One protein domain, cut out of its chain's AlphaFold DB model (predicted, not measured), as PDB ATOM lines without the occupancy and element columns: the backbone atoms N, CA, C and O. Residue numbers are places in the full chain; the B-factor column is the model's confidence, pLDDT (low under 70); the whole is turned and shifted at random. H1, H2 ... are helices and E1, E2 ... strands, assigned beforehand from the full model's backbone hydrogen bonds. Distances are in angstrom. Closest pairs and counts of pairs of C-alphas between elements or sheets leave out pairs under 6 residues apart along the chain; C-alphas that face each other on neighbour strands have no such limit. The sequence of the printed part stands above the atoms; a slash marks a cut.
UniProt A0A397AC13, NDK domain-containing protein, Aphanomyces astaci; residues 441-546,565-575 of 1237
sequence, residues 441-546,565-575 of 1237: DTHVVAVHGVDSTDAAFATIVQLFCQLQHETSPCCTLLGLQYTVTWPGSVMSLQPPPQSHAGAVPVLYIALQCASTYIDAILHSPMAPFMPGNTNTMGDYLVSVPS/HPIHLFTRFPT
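AT A GLANCE: This is residues 441 to 546 and 565 to 575 of the 1237 residues of the protein "NDK domain-containing protein" of Aphanomyces astaci (UniProt A0A397AC13). What does the domain look like? A strongly twisted sheet of four strands makes its core: H1 runs along one face, the short H3 crosses the opposite face, and H2 runs along E1 in the half of the sheet made by E1 and E4. Two long loops, residues 486 to 503 and 523 to 540, reach out from this core. What is it made of? The 117 printed residues hold, in chain order, E1, H1, E2, E3, H2, E4 and H3, a mix of helices and strands, with under half of the residues, 58, in named elements; the sheet runs E2, E3, E1, E4, antiparallel throughout. How large is it? It is compact, with a radius of gyration of the C-alphas of 14.2 A, and spans 39 by 32 by 21 A.

HOW THE PARTS SIT: How is the sheet built? E1, residues 442 to 447, and E3, residues 504 to 512, are its inner strands, antiparallel at 153 degrees, with N 445 and O 509 2.9 A apart, within hydrogen-bond range. E2, residues 476 to 485, is an edge strand that bends by 60 degrees at residue 482; it forms a hairpin with E3, antiparallel at 163 degrees, with N 481 and O 508 at 2.9 A. At the other edge E4, residues 541 to 543, is antiparallel to E1 at 143 degrees, with N 446 and O 542 at 2.8 A. Where are the helices? H1, residues 455 to 469, is on the sheet at a height of 9.8 A, along the strands at 22 degrees to E3 on the local plane; its closest C-alphas to E2 are those of Leu 467 and Thr 476, 6.5 A apart. H2, residues 515 to 522, is on the sheet over E1 at a height of 8.8 A, along it at 13 degrees on the local plane, and its closest C-alphas to E1 are those of Ser 515 and His 443, 7.8 A apart. H3, residues 566 to 572, is on the opposite face from H1, at a height of 8.8 A and across the strands at 69 degrees to E2 on the local plane; its closest C-alphas to E1 are those of Pro 566 and Val 444, 6.1 A apart. Which units do they form? E1, H1, E2 and E3, H2, E4 are split strand-helix-strand units, each with two strands that run the same way and another strand between them, and both crossovers are right-handed. How do the helix backbones run? In H2 every O i to N i+4 pair is within hydrogen-bond range; in H1 8 of 11 are, and in H3 1 of 3, beside 4 of 4 O i to N i+3 pairs.

IN THESE COORDINATES: Where does the first element begin? E1 starts at C-alpha 442, (-54.374, 43.573, 3.493), and is 16.9 A long. How long are the others? H1 measures 22.3 A, E2 24.7 A, E3 25.9 A, H2 11.2 A and E4 6.7 A. Where does the last one end? H3, 10.3 A long, ends at C-alpha 572, (-42.034, 54.938, 7.060).

THE WHOLE: How far does it reach? The two C-alphas farthest apart are those of Thr 471 and Ala 501, 44.1 A. Is the printed part whole? Residues 547 to 564 are not printed, and C-alphas 546 and 565 are 5.0 A apart across this cut, in the link from E4 to H3. Which links are long? Those from E2 to E3 and from H2 to E4 are long. Where is confidence low? The mean pLDDT of the printed part is 72.9, and 39 residues are under 70, among them residues 484 to 503 and 565 to 575.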
ATOM      1  N   ASP A 441     -56.586  40.540   5.357       70.69
ATOM      2  CA  ASP A 441     -56.976  40.753   3.963       70.69
ATOM      3  C   ASP A 441     -56.277  41.988   3.364       70.69
ATOM      4  O   ASP A 441     -56.740  42.571   2.384       70.69
ATOM      5  N   THR A 442     -55.188  42.455   3.987       75.31
ATOM      6  CA  THR A 442     -54.374  43.573   3.493       75.31
ATOM      7  C   THR A 442     -52.957  43.099   3.208       75.31
ATOM      8  O   THR A 442     -52.203  42.747   4.111       75.31
ATOM      9  N   HIS A 443     -52.564  43.129   1.941       79.88
ATOM     10  CA  HIS A 443     -51.310  42.555   1.471       79.88
ATOM     11  C   HIS A 443     -50.437  43.621   0.807       79.88
ATOM     12  O   HIS A 443     -50.939  44.526   0.140       79.88
ATOM     13  N   VAL A 444     -49.117  43.512   0.978       80.06
ATOM     14  CA  VAL A 444     -48.147  44.354   0.266       80.06
ATOM     15  C   VAL A 444     -47.294  43.472  -0.626       80.06
ATOM     16  O   VAL A 444     -46.711  42.487  -0.175       80.06
ATOM     17  N   VAL A 445     -47.214  43.847  -1.895       83.75
ATOM     18  CA  VAL A 445     -46.428  43.168  -2.924       83.75
ATOM     19  C   VAL A 445     -45.387  44.148  -3.454       83.75
ATOM     20  O   VAL A 445     -45.652  45.344  -3.575       83.75
ATOM     21  N   ALA A 446     -44.190  43.656  -3.745       83.88
ATOM     22  CA  ALA A 446     -43.085  44.430  -4.283       83.88
ATOM     23  C   ALA A 446     -42.737  43.956  -5.699       83.88
ATOM     24  O   ALA A 446     -42.580  42.756  -5.923       83.88
ATOM     25  N   VAL A 447     -42.566  44.887  -6.641       83.94
ATOM     26  CA  VAL A 447     -41.935  44.581  -7.935       83.94
ATOM     27  C   VAL A 447     -40.436  44.400  -7.708       83.94
ATOM     28  O   VAL A 447     -39.795  45.267  -7.112       83.94
ATOM     29  N   HIS A 448     -39.882  43.284  -8.174       76.44
ATOM     30  CA  HIS A 448     -38.487  42.906  -7.960       76.44
ATOM     31  C   HIS A 448     -37.838  42.421  -9.261       76.44
ATOM     32  O   HIS A 448     -38.454  41.697 -10.037       76.44
ATOM     33  N   GLY A 449     -36.573  42.796  -9.484       66.62
ATOM     34  CA  GLY A 449     -35.810  42.387 -10.670       66.62
ATOM     35  C   GLY A 449     -36.203  43.094 -11.973       66.62
ATOM     36  O   GLY A 449     -35.797  42.640 -13.038       66.62
ATOM     37  N   VAL A 450     -36.978  44.184 -11.896       72.94
ATOM     38  CA  VAL A 450     -37.447  44.965 -13.051       72.94
ATOM     39  C   VAL A 450     -37.276  46.460 -12.776       72.94
ATOM     40  O   VAL A 450     -37.896  46.998 -11.857       72.94
ATOM     41  N   ASP A 451     -36.471  47.133 -13.595       74.25
ATOM     42  CA  ASP A 451     -36.255  48.581 -13.513       74.25
ATOM     43  C   ASP A 451     -37.378  49.374 -14.202       74.25
ATOM     44  O   ASP A 451     -38.091  48.870 -15.073       74.25
ATOM     45  N   SER A 452     -37.494  50.669 -13.885       74.69
ATOM     46  CA  SER A 452     -38.505  51.573 -14.465       74.69
ATOM     47  C   SER A 452     -38.381  51.798 -15.982       74.69
ATOM     48  O   SER A 452     -39.217  52.474 -16.580       74.69
ATOM     49  N   THR A 453     -37.323  51.276 -16.602       74.56
ATOM     50  CA  THR A 453     -37.053  51.330 -18.044       74.56
ATOM     51  C   THR A 453     -37.675  50.159 -18.813       74.56
ATOM     52  O   THR A 453     -37.873  50.265 -20.030       74.56
ATOM     53  N   ASP A 454     -38.024  49.061 -18.134       81.75
ATOM     54  CA  ASP A 454     -38.653  47.895 -18.751       81.75
ATOM     55  C   ASP A 454     -40.110  48.196 -19.155       81.75
ATOM     56  O   ASP A 454     -40.841  48.938 -18.494       81.75
ATOM     57  N   ALA A 455     -40.563  47.577 -20.244       80.69
ATOM     58  CA  ALA A 455     -41.975  47.546 -20.592       80.69
ATOM     59  C   ALA A 455     -42.801  46.777 -19.541       80.69
ATOM     60  O   ALA A 455     -43.932  47.175 -19.265       80.69
ATOM     61  N   ALA A 456     -42.237  45.732 -18.920       84.31
ATOM     62  CA  ALA A 456     -42.906  44.952 -17.880       84.31
ATOM     63  C   ALA A 456     -43.296  45.814 -16.670       84.31
ATOM     64  O   ALA A 456     -44.435  45.733 -16.212       84.31
ATOM     65  N   PHE A 457     -42.410  46.707 -16.213       86.56
ATOM     66  CA  PHE A 457     -42.702  47.650 -15.129       86.56
ATOM     67  C   PHE A 457     -43.924  48.520 -15.457       86.56
ATOM     68  O   PHE A 457     -44.879  48.578 -14.682       86.56
ATOM     69  N   ALA A 458     -43.930  49.157 -16.631       85.56
ATOM     70  CA  ALA A 458     -45.011  50.057 -17.030       85.56
ATOM     71  C   ALA A 458     -46.357  49.326 -17.222       85.56
ATOM     72  O   ALA A 458     -47.401  49.861 -16.843       85.56
ATOM     73  N   THR A 459     -46.343  48.091 -17.741       85.75
ATOM     74  CA  THR A 459     -47.537  47.236 -17.824       85.75
ATOM     75  C   THR A 459     -48.041  46.823 -16.438       85.75
ATOM     76  O   THR A 459     -49.241  46.911 -16.190       85.75
ATOM     77  N   ILE A 460     -47.159  46.439 -15.507       87.12
ATOM     78  CA  ILE A 460     -47.542  46.076 -14.132       87.12
ATOM     79  C   ILE A 460     -48.233  47.254 -13.428       87.12
ATOM     80  O   ILE A 460     -49.316  47.070 -12.874       87.12
ATOM     81  N   VAL A 461     -47.673  48.471 -13.498       86.06
ATOM     82  CA  VAL A 461     -48.318  49.655 -12.897       86.06
ATOM     83  C   VAL A 461     -49.700  49.894 -13.510       86.06
ATOM     84  O   VAL A 461     -50.660  50.123 -12.774       86.06
ATOM     85  N   GLN A 462     -49.831  49.800 -14.838       88.19
ATOM     86  CA  GLN A 462     -51.117  50.013 -15.507       88.19
ATOM     87  C   GLN A 462     -52.186  49.011 -15.046       88.19
ATOM     88  O   GLN A 462     -53.316  49.420 -14.778       88.19
ATOM     89  N   LEU A 463     -51.839  47.724 -14.924       85.81
ATOM     90  CA  LEU A 463     -52.774  46.670 -14.516       85.81
ATOM     91  C   LEU A 463     -53.295  46.887 -13.092       85.81
ATOM     92  O   LEU A 463     -54.496  46.776 -12.862       85.81
ATOM     93  N   PHE A 464     -52.437  47.283 -12.148       84.88
ATOM     94  CA  PHE A 464     -52.907  47.623 -10.802       84.88
ATOM     95  C   PHE A 464     -53.753  48.904 -10.784       84.88
ATOM     96  O   PHE A 464     -54.761  48.949 -10.081       84.88
ATOM     97  N   CYS A 465     -53.435  49.914 -11.601       83.06
ATOM     98  CA  CYS A 465     -54.283  51.104 -11.743       83.06
ATOM     99  C   CYS A 465     -55.664  50.810 -12.362       83.06
ATOM    100  O   CYS A 465     -56.617  51.525 -12.058       83.06
ATOM    101  N   GLN A 466     -55.810  49.769 -13.192       82.56
ATOM    102  CA  GLN A 466     -57.105  49.381 -13.776       82.56
ATOM    103  C   GLN A 466     -58.118  48.883 -12.729       82.56
ATOM    104  O   GLN A 466     -59.315  49.107 -12.915       82.56
ATOM    105  N   LEU A 467     -57.662  48.326 -11.598       76.25
ATOM    106  CA  LEU A 467     -58.523  47.867 -10.493       76.25
ATOM    107  C   LEU A 467     -59.416  48.974  -9.899       76.25
ATOM    108  O   LEU A 467     -60.415  48.677  -9.249       76.25
ATOM    109  N   GLN A 468     -59.081  50.251 -10.112       70.62
ATOM    110  CA  GLN A 468     -59.879  51.385  -9.629       70.62
ATOM    111  C   GLN A 468     -61.147  51.655 -10.451       70.62
ATOM    112  O   GLN A 468     -62.042  52.345  -9.969       70.62
ATOM    113  N   HIS A 469     -61.233  51.128 -11.677       68.81
ATOM    114  CA  HIS A 469     -62.390  51.311 -12.566       68.81
ATOM    115  C   HIS A 469     -63.347  50.106 -12.570       68.81
ATOM    116  O   HIS A 469     -64.373  50.139 -13.252       68.81
ATOM    117  N   GLU A 470     -63.045  49.041 -11.819       71.69
ATOM    118  CA  GLU A 470     -63.951  47.899 -11.669       71.69
ATOM    119  C   GLU A 470     -65.133  48.245 -10.751       71.69
ATOM    120  O   GLU A 470     -64.968  48.766  -9.650       71.69
ATOM    121  N   THR A 471     -66.355  47.920 -11.177       49.38
ATOM    122  CA  THR A 471     -67.591  48.257 -10.443       49.38
ATOM    123  C   THR A 471     -67.919  47.307  -9.285       49.38
ATOM    124  O   THR A 471     -68.845  47.569  -8.518       49.38
ATOM    125  N   SER A 472     -67.172  46.210  -9.143       50.59
ATOM    126  CA  SER A 472     -67.266  45.264  -8.024       50.59
ATOM    127  C   SER A 472     -65.905  44.582  -7.791       50.59
ATOM    128  O   SER A 472     -65.761  43.393  -8.097       50.59
ATOM    129  N   PRO A 473     -64.886  45.322  -7.315       60.81
ATOM    130  CA  PRO A 473     -63.524  44.812  -7.223       60.81
ATOM    131  C   PRO A 473     -63.430  43.687  -6.185       60.81
ATOM    132  O   PRO A 473     -63.817  43.852  -5.029       60.81
ATOM    133  N   CYS A 474     -62.861  42.550  -6.588       67.06
ATOM    134  CA  CYS A 474     -62.433  41.500  -5.653       67.06
ATOM    135  C   CYS A 474     -61.084  41.822  -4.978       67.06
ATOM    136  O   CYS A 474     -60.692  41.161  -4.016       67.06
ATOM    137  N   CYS A 475     -60.389  42.849  -5.479       74.81
ATOM    138  CA  CYS A 475     -59.135  43.365  -4.958       74.81
ATOM    139  C   CYS A 475     -59.083  44.890  -5.127       74.81
ATOM    140  O   CYS A 475     -59.175  45.393  -6.245       74.81
ATOM    141  N   THR A 476     -58.947  45.632  -4.028       75.88
ATOM    142  CA  THR A 476     -58.883  47.101  -4.036       75.88
ATOM    143  C   THR A 476     -57.438  47.580  -3.919       75.88
ATOM    144  O   THR A 476     -56.715  47.172  -3.012       75.88
ATOM    145  N   LEU A 477     -57.014  48.483  -4.808       76.38
ATOM    146  CA  LEU A 477     -55.703  49.133  -4.729       76.38
ATOM    147  C   LEU A 477     -55.710  50.231  -3.650       76.38
ATOM    148  O   LEU A 477     -56.315  51.283  -3.843       76.38
ATOM    149  N   LEU A 478     -54.999  50.001  -2.543       70.50
ATOM    150  CA  LEU A 478     -54.865  50.954  -1.434       70.50
ATOM    151  C   LEU A 478     -53.757  51.991  -1.666       70.50
ATOM    152  O   LEU A 478     -53.849  53.114  -1.169       70.50
ATOM    153  N   GLY A 479     -52.693  51.628  -2.393       72.56
ATOM    154  CA  GLY A 479     -51.537  52.504  -2.588       72.56
ATOM    155  C   GLY A 479     -50.470  51.955  -3.534       72.56
ATOM    156  O   GLY A 479     -50.260  50.748  -3.632       72.56
ATOM    157  N   LEU A 480     -49.754  52.874  -4.189       76.00
ATOM    158  CA  LEU A 480     -48.522  52.625  -4.944       76.00
ATOM    159  C   LEU A 480     -47.432  53.561  -4.415       76.00
ATOM    160  O   LEU A 480     -47.693  54.756  -4.253       76.00
ATOM    161  N   GLN A 481     -46.228  53.040  -4.177       76.56
ATOM    162  CA  GLN A 481     -45.053  53.834  -3.807       76.56
ATOM    163  C   GLN A 481     -43.779  53.242  -4.417       76.56
ATOM    164  O   GLN A 481     -43.336  52.165  -4.025       76.56
ATOM    165  N   TYR A 482     -43.163  53.970  -5.348       77.88
ATOM    166  CA  TYR A 482     -41.814  53.678  -5.837       77.88
ATOM    167  C   TYR A 482     -40.783  54.373  -4.949       77.88
ATOM    168  O   TYR A 482     -40.893  55.568  -4.669       77.88
ATOM    169  N   THR A 483     -39.816  53.606  -4.459       70.88
ATOM    170  CA  THR A 483     -38.785  54.039  -3.508       70.88
ATOM    171  C   THR A 483     -37.551  53.137  -3.658       70.88
ATOM    172  O   THR A 483     -37.439  52.408  -4.643       70.88
ATOM    173  N   VAL A 484     -36.611  53.173  -2.712       67.69
ATOM    174  CA  VAL A 484     -35.423  52.302  -2.710       67.69
ATOM    175  C   VAL A 484     -35.316  51.458  -1.444       67.69
ATOM    176  O   VAL A 484     -35.760  51.854  -0.368       67.69
ATOM    177  N   THR A 485     -34.687  50.292  -1.582       69.81
ATOM    178  CA  THR A 485     -34.498  49.288  -0.526       69.81
ATOM    179  C   THR A 485     -33.036  48.843  -0.441       69.81
ATOM    180  O   THR A 485     -32.214  49.179  -1.296       69.81
ATOM    181  N   TRP A 486     -32.699  48.083   0.602       66.56
ATOM    182  CA  TRP A 486     -31.400  47.418   0.710       66.56
ATOM    183  C   TRP A 486     -31.313  46.207  -0.243       66.56
ATOM    184  O   TRP A 486     -32.310  45.502  -0.428       66.56
ATOM    185  N   PRO A 487     -30.134  45.918  -0.823       55.94
ATOM    186  CA  PRO A 487     -29.986  44.877  -1.834       55.94
ATOM    187  C   PRO A 487     -30.238  43.498  -1.216       55.94
ATOM    188  O   PRO A 487     -29.690  43.164  -0.168       55.94
ATOM    189  N   GLY A 488     -31.106  42.706  -1.848       57.88
ATOM    190  CA  GLY A 488     -31.549  41.411  -1.317       57.88
ATOM    191  C   GLY A 488     -32.496  41.493  -0.110       57.88
ATOM    192  O   GLY A 488     -32.860  40.455   0.430       57.88
ATOM    193  N   SER A 489     -32.926  42.691   0.308       59.97
ATOM    194  CA  SER A 489     -33.773  42.880   1.492       59.97
ATOM    195  C   SER A 489     -34.997  43.759   1.218       59.97
ATOM    196  O   SER A 489     -35.297  44.692   1.964       59.97
ATOM    197  N   VAL A 490     -35.774  43.370   0.201       55.16
ATOM    198  CA  VAL A 490     -37.153  43.846  -0.071       55.16
ATOM    199  C   VAL A 490     -38.074  43.686   1.157       55.16
ATOM    200  O   VAL A 490     -39.049  44.415   1.316       55.16
ATOM    201  N   MET A 491     -37.717  42.751   2.046       52.94
ATOM    202  CA  MET A 491     -38.350  42.455   3.336       52.94
ATOM    203  C   MET A 491     -38.018  43.477   4.448       52.94
ATOM    204  O   MET A 491     -38.568  43.381   5.543       52.94
ATOM    205  N   SER A 492     -37.080  44.411   4.229       55.97
ATOM    206  CA  SER A 492     -36.655  45.362   5.268       55.97
ATOM    207  C   SER A 492     -37.692  46.460   5.484       55.97
ATOM    208  O   SER A 492     -38.061  47.171   4.555       55.97
ATOM    209  N   LEU A 493     -38.069  46.678   6.745       54.47
ATOM    210  CA  LEU A 493     -38.900  47.807   7.171       54.47
ATOM    211  C   LEU A 493     -38.077  49.069   7.517       54.47
ATOM    212  O   LEU A 493     -38.617  50.008   8.105       54.47
ATOM    213  N   GLN A 494     -36.788  49.103   7.158       54.31
ATOM    214  CA  GLN A 494     -35.896  50.260   7.306       54.31
ATOM    215  C   GLN A 494     -35.380  50.740   5.935       54.31
ATOM    216  O   GLN A 494     -34.798  49.932   5.199       54.31
ATOM    217  N   PRO A 495     -35.542  52.033   5.585       54.09
ATOM    218  CA  PRO A 495     -35.037  52.577   4.328       54.09
ATOM    219  C   PRO A 495     -33.500  52.679   4.327       54.09
ATOM    220  O   PRO A 495     -32.898  52.884   5.385       54.09
ATOM    221  N   PRO A 496     -32.841  52.573   3.160       55.56
ATOM    222  CA  PRO A 496     -31.415  52.852   3.038       55.56
ATOM    223  C   PRO A 496     -31.138  54.364   3.149       55.56
ATOM    224  O   PRO A 496     -31.994  55.175   2.763       55.56
ATOM    225  N   PRO A 497     -29.947  54.766   3.637       52.59
ATOM    226  CA  PRO A 497     -29.523  56.158   3.625       52.59
ATOM    227  C   PRO A 497     -29.364  56.666   2.185       52.59
ATOM    228  O   PRO A 497     -29.069  55.904   1.260       52.59
ATOM    229  N   GLN A 498     -29.562  57.972   2.002       48.19
ATOM    230  CA  GLN A 498     -29.520  58.615   0.688       48.19
ATOM    231  C   GLN A 498     -28.158  58.414   0.004       48.19
ATOM    232  O   GLN A 498     -27.119  58.386   0.661       48.19
ATOM    233  N   SER A 499     -28.166  58.287  -1.328       49.06
ATOM    234  CA  SER A 499     -26.989  58.048  -2.189       49.06
ATOM    235  C   SER A 499     -26.164  56.775  -1.910       49.06
ATOM    236  O   SER A 499     -25.106  56.589  -2.509       49.06
ATOM    237  N   HIS A 500     -26.636  55.853  -1.062       54.84
ATOM    238  CA  HIS A 500     -25.911  54.609  -0.791       54.84
ATOM    239  C   HIS A 500     -25.798  53.729  -2.050       54.84
ATOM    240  O   HIS A 500     -26.801  53.232  -2.558       54.84
ATOM    241  N   ALA A 501     -24.568  53.474  -2.510       52.31
ATOM    242  CA  ALA A 501     -24.262  52.843  -3.805       52.31
ATOM    243  C   ALA A 501     -24.765  51.392  -3.995       52.31
ATOM    244  O   ALA A 501     -24.631  50.833  -5.080       52.31
ATOM    245  N   GLY A 502     -25.322  50.771  -2.950       56.91
ATOM    246  CA  GLY A 502     -25.973  49.457  -3.013       56.91
ATOM    247  C   GLY A 502     -27.507  49.481  -2.954       56.91
ATOM    248  O   GLY A 502     -28.103  48.413  -2.899       56.91
ATOM    249  N   ALA A 503     -28.152  50.650  -2.883       64.31
ATOM    250  CA  ALA A 503     -29.611  50.740  -2.794       64.31
ATOM    251  C   ALA A 503     -30.290  50.387  -4.132       64.31
ATOM    252  O   ALA A 503     -29.819  50.785  -5.195       64.31
ATOM    253  N   VAL A 504     -31.404  49.650  -4.072       70.31
ATOM    254  CA  VAL A 504     -32.104  49.093  -5.246       70.31
ATOM    255  C   VAL A 504     -33.508  49.701  -5.367       70.31
ATOM    256  O   VAL A 504     -34.218  49.729  -4.354       70.31
ATOM    257  N   PRO A 505     -33.944  50.170  -6.556       74.19
ATOM    258  CA  PRO A 505     -35.306  50.658  -6.769       74.19
ATOM    259  C   PRO A 505     -36.349  49.543  -6.632       74.19
ATOM    260  O   PRO A 505     -36.168  48.437  -7.135       74.19
ATOM    261  N   VAL A 506     -37.462  49.843  -5.959       77.88
ATOM    262  CA  VAL A 506     -38.586  48.920  -5.736       77.88
ATOM    263  C   VAL A 506     -39.904  49.689  -5.807       77.88
ATOM    264  O   VAL A 506     -40.052  50.751  -5.199       77.88
ATOM    265  N   LEU A 507     -40.890  49.131  -6.516       83.25
ATOM    266  CA  LEU A 507     -42.286  49.561  -6.424       83.25
ATOM    267  C   LEU A 507     -43.016  48.699  -5.393       83.25
ATOM    268  O   LEU A 507     -43.184  47.502  -5.615       83.25
ATOM    269  N   TYR A 508     -43.497  49.313  -4.316       80.94
ATOM    270  CA  TYR A 508     -44.435  48.688  -3.387       80.94
ATOM    271  C   TYR A 508     -45.884  48.978  -3.794       80.94
ATOM    272  O   TYR A 508     -46.236  50.104  -4.160       80.94
ATOM    273  N   ILE A 509     -46.726  47.951  -3.691       83.50
ATOM    274  CA  ILE A 509     -48.142  47.936  -4.064       83.50
ATOM    275  C   ILE A 509     -48.933  47.404  -2.864       83.50
ATOM    276  O   ILE A 509     -48.682  46.285  -2.417       83.50
ATOM    277  N   ALA A 510     -49.865  48.193  -2.328       80.62
ATOM    278  CA  ALA A 510     -50.752  47.786  -1.238       80.62
ATOM    279  C   ALA A 510     -52.139  47.424  -1.782       80.62
ATOM    280  O   ALA A 510     -52.763  48.222  -2.483       80.62
ATOM    281  N   LEU A 511     -52.620  46.233  -1.430       81.06
ATOM    282  CA  LEU A 511     -53.858  45.637  -1.923       81.06
ATOM    283  C   LEU A 511     -54.748  45.212  -0.754       81.06
ATOM    284  O   LEU A 511     -54.248  44.687   0.241       81.06
ATOM    285  N   GLN A 512     -56.061  45.375  -0.899       80.75
ATOM    286  CA  GLN A 512     -57.061  44.798  -0.003       80.75
ATOM    287  C   GLN A 512     -57.829  43.695  -0.741       80.75
ATOM    288  O   GLN A 512     -58.574  43.977  -1.677       80.75
ATOM    289  N   CYS A 513     -57.608  42.439  -0.357       80.06
ATOM    290  CA  CYS A 513     -58.267  41.251  -0.906       80.06
ATOM    291  C   CYS A 513     -58.039  40.049   0.015       80.06
ATOM    292  O   CYS A 513     -57.043  40.005   0.733       80.06
ATOM    293  N   ALA A 514     -58.913  39.042  -0.048       81.19
ATOM    294  CA  ALA A 514     -58.654  37.770   0.623       81.19
ATOM    295  C   ALA A 514     -57.408  37.087   0.024       81.19
ATOM    296  O   ALA A 514     -57.211  37.104  -1.195       81.19
ATOM    297  N   SER A 515     -56.601  36.432   0.860       76.38
ATOM    298  CA  SER A 515     -55.276  35.903   0.489       76.38
ATOM    299  C   SER A 515     -55.257  34.984  -0.740       76.38
ATOM    300  O   SER A 515     -54.293  34.997  -1.504       76.38
ATOM    301  N   THR A 516     -56.346  34.254  -1.005       77.62
ATOM    302  CA  THR A 516     -56.512  33.412  -2.204       77.62
ATOM    303  C   THR A 516     -56.404  34.184  -3.524       77.62
ATOM    304  O   THR A 516     -56.075  33.594  -4.552       77.62
ATOM    305  N   TYR A 517     -56.674  35.494  -3.523       79.38
ATOM    306  CA  TYR A 517     -56.505  36.348  -4.699       79.38
ATOM    307  C   TYR A 517     -55.043  36.749  -4.931       79.38
ATOM    308  O   TYR A 517     -54.657  36.910  -6.085       79.38
ATOM    309  N   ILE A 518     -54.203  36.837  -3.890       82.25
ATOM    310  CA  ILE A 518     -52.759  37.077  -4.064       82.25
ATOM    311  C   ILE A 518     -52.107  35.889  -4.767       82.25
ATOM    312  O   ILE A 518     -51.384  36.087  -5.742       82.25
ATOM    313  N   ASP A 519     -52.425  34.659  -4.355       79.00
ATOM    314  CA  ASP A 519     -51.941  33.460  -5.048       79.00
ATOM    315  C   ASP A 519     -52.387  33.447  -6.520       79.00
ATOM    316  O   ASP A 519     -51.584  33.151  -7.407       79.00
ATOM    317  N   ALA A 520     -53.636  33.829  -6.811       80.94
ATOM    318  CA  ALA A 520     -54.142  33.931  -8.183       80.94
ATOM    319  C   ALA A 520     -53.435  35.025  -9.012       80.94
ATOM    320  O   ALA A 520     -53.134  34.804 -10.187       80.94
ATOM    321  N   ILE A 521     -53.127  36.180  -8.409       82.81
ATOM    322  CA  ILE A 521     -52.350  37.258  -9.040       82.81
ATOM    323  C   ILE A 521     -50.938  36.761  -9.370       82.81
ATOM    324  O   ILE A 521     -50.508  36.880 -10.514       82.81
ATOM    325  N   LEU A 522     -50.237  36.129  -8.424       84.00
ATOM    326  CA  LEU A 522     -48.874  35.627  -8.642       84.00
ATOM    327  C   LEU A 522     -48.816  34.548  -9.741       84.00
ATOM    328  O   LEU A 522     -47.915  34.572 -10.575       84.00
ATOM    329  N   HIS A 523     -49.802  33.651  -9.815       83.81
ATOM    330  CA  HIS A 523     -49.865  32.617 -10.860       83.81
ATOM    331  C   HIS A 523     -50.422  33.115 -12.213       83.81
ATOM    332  O   HIS A 523     -50.506  32.332 -13.163       83.81
ATOM    333  N   SER A 524     -50.809  34.390 -12.340       84.06
ATOM    334  CA  SER A 524     -51.381  34.920 -13.585       84.06
ATOM    335  C   SER A 524     -50.318  35.064 -14.691       84.06
ATOM    336  O   SER A 524     -49.254  35.636 -14.447       84.06
ATOM    337  N   PRO A 525     -50.566  34.579 -15.925       84.81
ATOM    338  CA  PRO A 525     -49.610  34.688 -17.027       84.81
ATOM    339  C   PRO A 525     -49.539  36.123 -17.566       84.81
ATOM    340  O   PRO A 525     -50.566  36.779 -17.727       84.81
ATOM    341  N   MET A 526     -48.344  36.595 -17.937       82.25
ATOM    342  CA  MET A 526     -48.170  37.936 -18.521       82.25
ATOM    343  C   MET A 526     -48.415  37.979 -20.038       82.25
ATOM    344  O   MET A 526     -48.672  39.050 -20.585       82.25
ATOM    345  N   ALA A 527     -48.423  36.823 -20.711       78.38
ATOM    346  CA  ALA A 527     -48.664  36.680 -22.152       78.38
ATOM    347  C   ALA A 527     -49.912  37.407 -22.725       78.38
ATOM    348  O   ALA A 527     -49.817  37.885 -23.858       78.38
ATOM    349  N   PRO A 528     -51.064  37.526 -22.020       78.31
ATOM    350  CA  PRO A 528     -52.228  38.272 -22.518       78.31
ATOM    351  C   PRO A 528     -52.010  39.790 -22.579       78.31
ATOM    352  O   PRO A 528     -52.655  40.469 -23.374       78.31
ATOM    353  N   PHE A 529     -51.113  40.316 -21.739       78.56
ATOM    354  CA  PHE A 529     -50.851  41.750 -21.575       78.56
ATOM    355  C   PHE A 529     -49.558  42.186 -22.282       78.56
ATOM    356  O   PHE A 529     -49.454  43.312 -22.761       78.56
ATOM    357  N   MET A 530     -48.588  41.274 -22.389       79.75
ATOM    358  CA  MET A 530     -47.339  41.441 -23.125       79.75
ATOM    359  C   MET A 530     -47.182  40.286 -24.129       79.75
ATOM    360  O   MET A 530     -46.680  39.219 -23.760       79.75
ATOM    361  N   PRO A 531     -47.597  40.454 -25.400       75.69
ATOM    362  CA  PRO A 531     -47.538  39.379 -26.386       75.69
ATOM    363  C   PRO A 531     -46.088  38.946 -26.638       75.69
ATOM    364  O   PRO A 531     -45.264  39.729 -27.105       75.69
ATOM    365  N   GLY A 532     -45.790  37.681 -26.329       72.62
ATOM    366  CA  GLY A 532     -44.445  37.100 -26.406       72.62
ATOM    367  C   GLY A 532     -43.723  36.957 -25.061       72.62
ATOM    368  O   GLY A 532     -42.693  36.291 -25.016       72.62
ATOM    369  N   ASN A 533     -44.257  37.508 -23.964       80.25
ATOM    370  CA  ASN A 533     -43.739  37.266 -22.616       80.25
ATOM    371  C   ASN A 533     -44.218  35.895 -22.105       80.25
ATOM    372  O   ASN A 533     -45.421  35.640 -22.040       80.25
ATOM    373  N   THR A 534     -43.286  35.006 -21.760       78.94
ATOM    374  CA  THR A 534     -43.576  33.655 -21.244       78.94
ATOM    375  C   THR A 534     -43.779  33.598 -19.734       78.94
ATOM    376  O   THR A 534     -44.188  32.558 -19.225       78.94
ATOM    377  N   ASN A 535     -43.472  34.681 -19.024       84.00
ATOM    378  CA  ASN A 535     -43.401  34.687 -17.569       84.00
ATOM    379  C   ASN A 535     -44.788  34.902 -16.934       84.00
ATOM    380  O   ASN A 535     -45.735  35.388 -17.565       84.00
ATOM    381  N   THR A 536     -44.895  34.546 -15.663       85.38
ATOM    382  CA  THR A 536     -46.025  34.845 -14.779       85.38
ATOM    383  C   THR A 536     -45.812  36.174 -14.057       85.38
ATOM    384  O   THR A 536     -44.715  36.731 -14.060       85.38
ATOM    385  N   MET A 537     -46.854  36.706 -13.417       81.81
ATOM    386  CA  MET A 537     -46.716  37.879 -12.553       81.81
ATOM    387  C   MET A 537     -45.789  37.605 -11.357       81.81
ATOM    388  O   MET A 537     -45.031  38.491 -10.973       81.81
ATOM    389  N   GLY A 538     -45.787  36.388 -10.809       79.75
ATOM    390  CA  GLY A 538     -44.927  35.971  -9.695       79.75
ATOM    391  C   GLY A 538     -43.430  35.901 -10.021       79.75
ATOM    392  O   GLY A 538     -42.617  35.928  -9.103       79.75
ATOM    393  N   ASP A 539     -43.048  35.899 -11.302       82.81
ATOM    394  CA  ASP A 539     -41.644  36.065 -11.715       82.81
ATOM    395  C   ASP A 539     -41.153  37.522 -11.553       82.81
ATOM    396  O   ASP A 539     -39.949  37.776 -11.553       82.81
ATOM    397  N   TYR A 540     -42.082  38.477 -11.398       82.56
ATOM    398  CA  TYR A 540     -41.823  39.916 -11.245       82.56
ATOM    399  C   TYR A 540     -42.297  40.489  -9.895       82.56
ATOM    400  O   TYR A 540     -41.893  41.590  -9.515       82.56
ATOM    401  N   LEU A 541     -43.171  39.773  -9.178       84.88
ATOM    402  CA  LEU A 541     -43.845  40.213  -7.956       84.88
ATOM    403  C   LEU A 541     -43.489  39.323  -6.761       84.88
ATOM    404  O   LEU A 541     -43.733  38.119  -6.770       84.88
ATOM    405  N   VAL A 542     -42.989  39.936  -5.688       83.88
ATOM    406  CA  VAL A 542     -42.657  39.270  -4.423       83.88
ATOM    407  C   VAL A 542     -43.594  39.770  -3.326       83.88
ATOM    408  O   VAL A 542     -43.646  40.967  -3.043       83.88
ATOM    409  N   SER A 543     -44.333  38.863  -2.686       80.56
ATOM    410  CA  SER A 543     -45.149  39.194  -1.509       80.56
ATOM    411  C   SER A 543     -44.251  39.560  -0.322       80.56
ATOM    412  O   SER A 543     -43.281  38.854  -0.038       80.56
ATOM    413  N   VAL A 544     -44.552  40.661   0.369       78.25
ATOM    414  CA  VAL A 544     -43.801  41.113   1.549       78.25
ATOM    415  C   VAL A 544     -44.433  40.485   2.800       78.25
ATOM    416  O   VAL A 544     -45.584  40.796   3.104       78.25
ATOM    417  N   PRO A 545     -43.730  39.608   3.539       67.94
ATOM    418  CA  PRO A 545     -44.280  38.939   4.711       67.94
ATOM    419  C   PRO A 545     -44.270  39.850   5.944       67.94
ATOM    420  O   PRO A 545     -43.358  40.654   6.140       67.94
ATOM    421  N   SER A 546     -45.257  39.674   6.823       60.72
ATOM    422  CA  SER A 546     -45.271  40.301   8.149       60.72
ATOM    423  C   SER A 546     -44.112  39.789   9.004       60.72
ATOM    424  O   SER A 546     -43.932  38.580   9.162       60.72
ATOM    425  N   HIS A 565     -46.587  45.057  10.564       66.31
ATOM    426  CA  HIS A 565     -47.282  44.773   9.312       66.31
ATOM    427  C   HIS A 565     -46.614  45.477   8.104       66.31
ATOM    428  O   HIS A 565     -46.284  46.664   8.206       66.31
ATOM    429  N   PRO A 566     -46.471  44.835   6.927       67.19
ATOM    430  CA  PRO A 566     -45.792  45.414   5.757       67.19
ATOM    431  C   PRO A 566     -46.351  46.767   5.297       67.19
ATOM    432  O   PRO A 566     -45.630  47.592   4.745       67.19
ATOM    433  N   ILE A 567     -47.626  47.045   5.585       68.00
ATOM    434  CA  ILE A 567     -48.273  48.328   5.279       68.00
ATOM    435  C   ILE A 567     -47.569  49.547   5.923       68.00
ATOM    436  O   ILE A 567     -47.674  50.655   5.399       68.00
ATOM    437  N   HIS A 568     -46.778  49.365   6.997       65.94
ATOM    438  CA  HIS A 568     -45.951  50.437   7.573       65.94
ATOM    439  C   HIS A 568     -44.918  51.016   6.590       65.94
ATOM    440  O   HIS A 568     -44.446  52.129   6.813       65.94
ATOM    441  N   LEU A 569     -44.581  50.326   5.495       65.12
ATOM    442  CA  LEU A 569     -43.712  50.865   4.443       65.12
ATOM    443  C   LEU A 569     -44.240  52.203   3.890       65.12
ATOM    444  O   LEU A 569     -43.471  53.152   3.754       65.12
ATOM    445  N   PHE A 570     -45.556  52.320   3.679       64.56
ATOM    446  CA  PHE A 570     -46.200  53.503   3.088       64.56
ATOM    447  C   PHE A 570     -46.225  54.735   4.010       64.56
ATOM    448  O   PHE A 570     -46.435  55.856   3.546       64.56
ATOM    449  N   THR A 571     -45.980  54.558   5.312       60.03
ATOM    450  CA  THR A 571     -45.734  55.675   6.239       60.03
ATOM    451  C   THR A 571     -44.239  55.913   6.445       60.03
ATOM    452  O   THR A 571     -43.798  57.059   6.371       60.03
ATOM    453  N   ARG A 572     -43.445  54.852   6.642       56.66
ATOM    454  CA  ARG A 572     -42.034  54.938   7.060       56.66
ATOM    455  C   ARG A 572     -41.036  55.232   5.938       56.66
ATOM    456  O   ARG A 572     -40.015  55.857   6.209       56.66
ATOM    457  N   PHE A 573     -41.276  54.792   4.702       55.56
ATOM    458  CA  PHE A 573     -40.307  54.996   3.619       55.56
ATOM    459  C   PHE A 573     -40.444  56.389   2.991       55.56
ATOM    460  O   PHE A 573     -41.558  56.916   2.870       55.56
ATOM    461  N   PRO A 574     -39.336  57.007   2.542       52.31
ATOM    462  CA  PRO A 574     -39.394  58.221   1.744       52.31
ATOM    463  C   PRO A 574     -40.097  57.949   0.407       52.31
ATOM    464  O   PRO A 574     -39.807  56.978  -0.295       52.31
ATOM    465  N   THR A 575     -41.018  58.838   0.050       52.66
ATOM    466  CA  THR A 575     -41.775  58.851  -1.213       52.66
ATOM    467  C   THR A 575     -40.954  59.342  -2.410       52.66
ATOM    468  O   THR A 575     -41.443  59.330  -3.534       52.66
TER     469      THR A 575